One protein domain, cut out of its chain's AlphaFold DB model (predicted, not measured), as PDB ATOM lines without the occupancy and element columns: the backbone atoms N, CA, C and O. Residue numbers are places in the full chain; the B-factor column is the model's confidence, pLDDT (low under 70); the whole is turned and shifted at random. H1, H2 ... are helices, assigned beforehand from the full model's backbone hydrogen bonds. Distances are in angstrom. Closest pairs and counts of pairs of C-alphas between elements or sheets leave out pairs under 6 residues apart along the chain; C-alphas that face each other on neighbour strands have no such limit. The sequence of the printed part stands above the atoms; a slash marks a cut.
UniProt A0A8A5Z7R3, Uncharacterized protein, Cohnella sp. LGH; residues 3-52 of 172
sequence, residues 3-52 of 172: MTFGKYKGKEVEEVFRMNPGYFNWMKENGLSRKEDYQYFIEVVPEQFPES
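Overview. This is residues 3 to 52 of the 172 residues of an uncharacterized protein of Cohnella sp. LGH (UniProt A0A8A5Z7R3). Three short helices, H1, H2 and H3, form a triangle, steeply tilted and near each other without clearly touching; residues 46 to 51, of which 46 to 48 belong to H4, stick out at one end. The 50 printed residues have four named helices, in chain order H1 to H4, and no named strand: all helix. The whole is compact, with a radius of gyration of the C-alphas of 10.2 A, and spans 26 by 18 by 16 A.

Arrangement. H2, residues 22 to 29, is close to but not clearly touching H3, residues 36 to 43, at 61 degrees, a steep tilt, opposite ways; their closest C-alphas, Phe 24 and Ile 42, are 6.5 A apart. H1, residues 13 to 19, is likewise close to H2. H4, residues 45 to 48, meets H3 only through their link. Every O i to N i+4 pair is within hydrogen-bond range in H1 and H2, 3 of 4 in H3; H4 is too short for one.

Along the chain. H2 measures 10.6 A, H3 10.8 A. H1 begins at C-alpha 13 (177.416, 155.046, 138.843); H4 ends at C-alpha 48 (173.315, 147.998, 126.921).

Size, cuts and confidence. The printed part has no cut and no long link. Residues 32 to 48 are among those under pLDDT 70.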
ATOM      1  N   MET A   3     177.133 158.920 141.917       80.44
ATOM      2  CA  MET A   3     176.381 158.581 143.114       80.44
ATOM      3  C   MET A   3     176.223 159.825 143.987       80.44
ATOM      4  O   MET A   3     177.195 160.397 144.477       80.44
ATOM      5  N   THR A   4     174.985 160.222 144.250       79.25
ATOM      6  CA  THR A   4     174.697 161.421 145.051       79.25
ATOM      7  C   THR A   4     174.574 161.120 146.548       79.25
ATOM      8  O   THR A   4     174.539 162.041 147.367       79.25
ATOM      9  N   PHE A   5     174.562 159.837 146.928       75.12
ATOM     10  CA  PHE A   5     174.366 159.380 148.302       75.12
ATOM     11  C   PHE A   5     175.026 158.024 148.598       75.12
ATOM     12  O   PHE A   5     175.463 157.301 147.702       75.12
ATOM     13  N   GLY A   6     175.041 157.676 149.889       78.44
ATOM     14  CA  GLY A   6     175.466 156.373 150.400       78.44
ATOM     15  C   GLY A   6     176.973 156.115 150.309       78.44
ATOM     16  O   GLY A   6     177.766 157.045 150.161       78.44
ATOM     17  N   LYS A   7     177.367 154.841 150.438       80.88
ATOM     18  CA  LYS A   7     178.768 154.401 150.605       80.88
ATOM     19  C   LYS A   7     179.693 154.867 149.478       80.88
ATOM     20  O   LYS A   7     180.874 155.091 149.717       80.88
ATOM     21  N   TYR A   8     179.159 155.010 148.270       86.94
ATOM     22  CA  TYR A   8     179.939 155.333 147.078       86.94
ATOM     23  C   TYR A   8     179.689 156.745 146.539       86.94
ATOM     24  O   TYR A   8     179.926 156.996 145.362       86.94
ATOM     25  N   LYS A   9     179.201 157.671 147.374       85.69
ATOM     26  CA  LYS A   9     178.952 159.066 146.984       85.69
ATOM     27  C   LYS A   9     180.171 159.693 146.282       85.69
ATOM     28  O   LYS A   9     181.284 159.601 146.791       85.69
ATOM     29  N   GLY A  10     179.939 160.352 145.147       83.94
ATOM     30  CA  GLY A  10     180.959 161.007 144.319       83.94
ATOM     31  C   GLY A  10     181.696 160.081 143.348       83.94
ATOM     32  O   GLY A  10     182.553 160.547 142.609       83.94
ATOM     33  N   LYS A  11     181.392 158.777 143.333       83.19
ATOM     34  CA  LYS A  11     181.865 157.865 142.282       83.19
ATOM     35  C   LYS A  11     180.874 157.807 141.133       83.19
ATOM     36  O   LYS A  11     179.667 157.918 141.354       83.19
ATOM     37  N   GLU A  12     181.373 157.563 139.928       81.31
ATOM     38  CA  GLU A  12     180.524 157.319 138.764       81.31
ATOM     39  C   GLU A  12     179.661 156.072 138.989       81.31
ATOM     40  O   GLU A  12     180.140 155.049 139.468       81.31
ATOM     41  N   VAL A  13     178.382 156.137 138.634       73.25
ATOM     42  CA  VAL A  13     177.416 155.046 138.843       73.25
ATOM     43  C   VAL A  13     177.892 153.759 138.174       73.25
ATOM     44  O   VAL A  13     177.824 152.697 138.783       73.25
ATOM     45  N   GLU A  14     178.481 153.855 136.982       68.31
ATOM     46  CA  GLU A  14     179.122 152.719 136.315       68.31
ATOM     47  C   GLU A  14     180.320 152.164 137.092       68.31
ATOM     48  O   GLU A  14     180.548 150.960 137.113       68.31
ATOM     49  N   GLU A  15     181.118 153.029 137.719       71.31
ATOM     50  CA  GLU A  15     182.255 152.609 138.538       71.31
ATOM     51  C   GLU A  15     181.773 151.851 139.770       71.31
ATOM     52  O   GLU A  15     182.290 150.784 140.085       71.31
ATOM     53  N   VAL A  16     180.739 152.363 140.430       76.00
ATOM     54  CA  VAL A  16     180.133 151.721 141.598       76.00
ATOM     55  C   VAL A  16     179.489 150.404 141.222       76.00
ATOM     56  O   VAL A  16     179.639 149.434 141.958       76.00
ATOM     57  N   PHE A  17     178.845 150.353 140.060       67.31
ATOM     58  CA  PHE A  17     178.276 149.126 139.532       67.31
ATOM     59  C   PHE A  17     179.369 148.084 139.267       67.31
ATOM     60  O   PHE A  17     179.267 146.958 139.740       67.31
ATOM     61  N   ARG A  18     180.481 148.478 138.628       64.19
ATOM     62  CA  ARG A  18     181.654 147.607 138.418       64.19
ATOM     63  C   ARG A  18     182.281 147.122 139.727       64.19
ATOM     64  O   ARG A  18     182.793 146.010 139.783       64.19
ATOM     65  N   MET A  19     182.302 147.965 140.756       68.12
ATOM     66  CA  MET A  19     182.926 147.650 142.044       68.12
ATOM     67  C   MET A  19     182.029 146.812 142.958       68.12
ATOM     68  O   MET A  19     182.539 146.052 143.781       68.12
ATOM     69  N   ASN A  20     180.714 147.018 142.902       68.69
ATOM     70  CA  ASN A  20     179.754 146.394 143.803       68.69
ATOM     71  C   ASN A  20     178.339 146.402 143.190       68.69
ATOM     72  O   ASN A  20     177.525 147.259 143.549       68.69
ATOM     73  N   PRO A  21     178.028 145.449 142.301       63.94
ATOM     74  CA  PRO A  21     176.704 145.356 141.683       63.94
ATOM     75  C   PRO A  21     175.602 145.099 142.727       63.94
ATOM     76  O   PRO A  21     174.577 145.780 142.722       63.94
ATOM     77  N   GLY A  22     175.875 144.275 143.747       68.50
ATOM     78  CA  GLY A  22     174.959 144.030 144.869       68.50
ATOM     79  C   GLY A  22     174.562 145.276 145.676       68.50
ATOM     80  O   GLY A  22     173.530 145.282 146.348       68.50
ATOM     81  N   TYR A  23     175.319 146.373 145.582       75.62
ATOM     82  CA  TYR A  23     174.941 147.651 146.182       75.62
ATOM     83  C   TYR A  23     173.672 148.234 145.556       75.62
ATOM     84  O   TYR A  23     172.885 148.875 146.249       75.62
ATOM     85  N   PHE A  24     173.440 147.985 144.269       73.62
ATOM     86  CA  PHE A  24     172.242 148.432 143.568       73.62
ATOM     87  C   PHE A  24     171.011 147.601 143.950       73.62
ATOM     88  O   PHE A  24     169.927 148.164 144.114       73.62
ATOM     89  N   ASN A  25     171.193 146.304 144.220       66.56
ATOM     90  CA  ASN A  25     170.156 145.453 144.813       66.56
ATOM     91  C   ASN A  25     169.790 145.950 146.218       66.56
ATOM     92  O   ASN A  25     168.620 146.209 146.497       66.56
ATOM     93  N   TRP A  26     170.792 146.240 147.054       78.75
ATOM     94  CA  TRP A  26     170.573 146.864 148.362       78.75
ATOM     95  C   TRP A  26     169.851 148.217 148.246       78.75
ATOM     96  O   TRP A  26     168.921 148.493 149.005       78.75
ATOM     97  N   MET A  27     170.224 149.066 147.281       77.00
ATOM     98  CA  MET A  27     169.536 150.341 147.038       77.00
ATOM     99  C   MET A  27     168.058 150.134 146.694       77.00
ATOM    100  O   MET A  27     167.212 150.882 147.189       77.00
ATOM    101  N   LYS A  28     167.738 149.127 145.873       70.19
ATOM    102  CA  LYS A  28     166.363 148.763 145.511       70.19
ATOM    103  C   LYS A  28     165.574 148.296 146.736       70.19
ATOM    104  O   LYS A  28     164.510 148.845 147.012       70.19
ATOM    105  N   GLU A  29     166.124 147.359 147.504       74.69
ATOM    106  CA  GLU A  29     165.505 146.809 148.722       74.69
ATOM    107  C   GLU A  29     165.247 147.876 149.792       74.69
ATOM    108  O   GLU A  29     164.265 147.808 150.526       74.69
ATOM    109  N   ASN A  30     166.097 148.904 149.850       76.88
ATOM    110  CA  ASN A  30     165.983 149.997 150.814       76.88
ATOM    111  C   ASN A  30     165.190 151.203 150.277       76.88
ATOM    112  O   ASN A  30     165.167 152.261 150.907       76.88
ATOM    113  N   GLY A  31     164.539 151.079 149.114       70.00
ATOM    114  CA  GLY A  31     163.718 152.144 148.532       70.00
ATOM    115  C   GLY A  31     164.512 153.405 148.179       70.00
ATOM    116  O   GLY A  31     163.957 154.505 148.179       70.00
ATOM    117  N   LEU A  32     165.810 153.254 147.905       68.88
ATOM    118  CA  LEU A  32     166.731 154.318 147.501       68.88
ATOM    119  C   LEU A  32     166.768 154.511 145.977       68.88
ATOM    120  O   LEU A  32     167.390 155.452 145.490       68.88
ATOM    121  N   SER A  33     166.035 153.690 145.222       60.25
ATOM    122  CA  SER A  33     165.802 153.809 143.776       60.25
ATOM    123  C   SER A  33     164.877 154.971 143.374       60.25
ATOM    124  O   SER A  33     164.443 155.052 142.233       60.25
ATOM    125  N   ARG A  34     164.570 155.909 144.281       56.66
ATOM    126  CA  ARG A  34     163.564 156.974 144.081       56.66
ATOM    127  C   ARG A  34     163.956 158.088 143.102       56.66
ATOM    128  O   ARG A  34     163.176 159.018 142.926       56.66
ATOM    129  N   LYS A  35     165.141 158.033 142.491       61.88
ATOM    130  CA  LYS A  35     165.478 158.890 141.346       61.88
ATOM    131  C   LYS A  35     165.455 158.039 140.087       61.88
ATOM    132  O   LYS A  35     166.118 157.003 140.062       61.88
ATOM    133  N   GLU A  36     164.746 158.522 139.070       61.25
ATOM    134  CA  GLU A  36     164.618 157.898 137.745       61.25
ATOM    135  C   GLU A  36     165.977 157.450 137.195       61.25
ATOM    136  O   GLU A  36     166.114 156.337 136.687       61.25
ATOM    137  N   ASP A  37     167.012 158.261 137.423       59.47
ATOM    138  CA  ASP A  37     168.350 157.949 136.953       59.47
ATOM    139  C   ASP A  37     168.929 156.662 137.565       59.47
ATOM    140  O   ASP A  37     169.624 155.946 136.868       59.47
ATOM    141  N   TYR A  38     168.662 156.299 138.827       65.56
ATOM    142  CA  TYR A  38     169.196 155.046 139.399       65.56
ATOM    143  C   TYR A  38     168.399 153.817 138.966       65.56
ATOM    144  O   TYR A  38     168.967 152.735 138.844       65.56
ATOM    145  N   GLN A  39     167.101 153.983 138.712       60.75
ATOM    146  CA  GLN A  39     166.235 152.908 138.237       60.75
ATOM    147  C   GLN A  39     166.671 152.421 136.845       60.75
ATOM    148  O   GLN A  39     166.788 151.220 136.619       60.75
ATOM    149  N   TYR A  40     167.065 153.350 135.970       60.19
ATOM    150  CA  TYR A  40     167.653 153.047 134.664       60.19
ATOM    151  C   TYR A  40     168.926 152.186 134.745       60.19
ATOM    152  O   TYR A  40     169.091 151.247 133.971       60.19
ATOM    153  N   PHE A  41     169.829 152.453 135.694       57.00
ATOM    154  CA  PHE A  41     171.072 151.674 135.815       57.00
ATOM    155  C   PHE A  41     170.855 150.269 136.382       57.00
ATOM    156  O   PHE A  41     171.647 149.375 136.104       57.00
ATOM    157  N   ILE A  42     169.783 150.069 137.147       56.78
ATOM    158  CA  ILE A  42     169.417 148.761 137.698       56.78
ATOM    159  C   ILE A  42     168.756 147.888 136.629       56.78
ATOM    160  O   ILE A  42     169.018 146.691 136.569       56.78
ATOM    161  N   GLU A  43     167.904 148.483 135.793       57.28
ATOM    162  CA  GLU A  43     167.025 147.734 134.889       57.28
ATOM    163  C   GLU A  43     167.539 147.690 133.440       57.28
ATOM    164  O   GLU A  43     167.329 146.696 132.758       57.28
ATOM    165  N   VAL A  44     168.247 148.722 132.961       60.03
ATOM    166  CA  VAL A  44     168.533 148.909 131.521       60.03
ATOM    167  C   VAL A  44     170.013 148.723 131.164       60.03
ATOM    168  O   VAL A  44     170.360 148.294 130.065       60.03
ATOM    169  N   VAL A  45     170.932 149.032 132.077       64.06
ATOM    170  CA  VAL A  45     172.382 148.999 131.796       64.06
ATOM    171  C   VAL A  45     172.946 147.597 131.513       64.06
ATOM    172  O   VAL A  45     173.811 147.507 130.633       64.06
ATOM    173  N   PRO A  46     172.468 146.501 132.140       63.62
ATOM    174  CA  PRO A  46     172.862 145.147 131.742       63.62
ATOM    175  C   PRO A  46     172.581 144.839 130.267       63.62
ATOM    176  O   PRO A  46     173.395 144.189 129.611       63.62
ATOM    177  N   GLU A  47     171.482 145.369 129.726       62.94
ATOM    178  CA  GLU A  47     171.103 145.197 128.321       62.94
ATOM    179  C   GLU A  47     172.008 145.964 127.354       62.94
ATOM    180  O   GLU A  47     172.328 145.480 126.267       62.94
ATOM    181  N   GLN A  48     172.471 147.146 127.759       65.00
ATOM    182  CA  GLN A  48     173.315 147.998 126.921       65.00
ATOM    183  C   GLN A  48     174.784 147.582 126.919       65.00
ATOM    184  O   GLN A  48     175.471 147.756 125.910       65.00
ATOM    185  N   PHE A  49     175.274 147.026 128.029       70.50
ATOM    186  CA  PHE A  49     176.689 146.702 128.204       70.50
ATOM    187  C   PHE A  49     176.911 145.264 128.680       70.50
ATOM    188  O   PHE A  49     177.633 145.074 129.660       70.50
ATOM    189  N   PRO A  50     176.378 144.241 127.986       74.56
ATOM    190  CA  PRO A  50     176.425 142.841 128.427       74.56
ATOM    191  C   PRO A  50     177.850 142.368 128.758       74.56
ATOM    192  O   PRO A  50     178.066 141.655 129.731       74.56
ATOM    193  N   GLU A  51     178.843 142.855 128.013       79.56
ATOM    194  CA  GLU A  51     180.284 142.608 128.186       79.56
ATOM    195  C   GLU A  51     180.901 143.182 129.480       79.56
ATOM    196  O   GLU A  51     182.106 143.082 129.702       79.56
ATOM    197  N   SER A  52     180.116 143.843 130.327       73.62
ATOM    198  CA  SER A  52     180.563 144.339 131.635       73.62
ATOM    199  C   SER A  52     180.051 143.494 132.805       73.62
ATOM    200  O   SER A  52     180.262 143.881 133.950       73.62
TER     201      SER A  52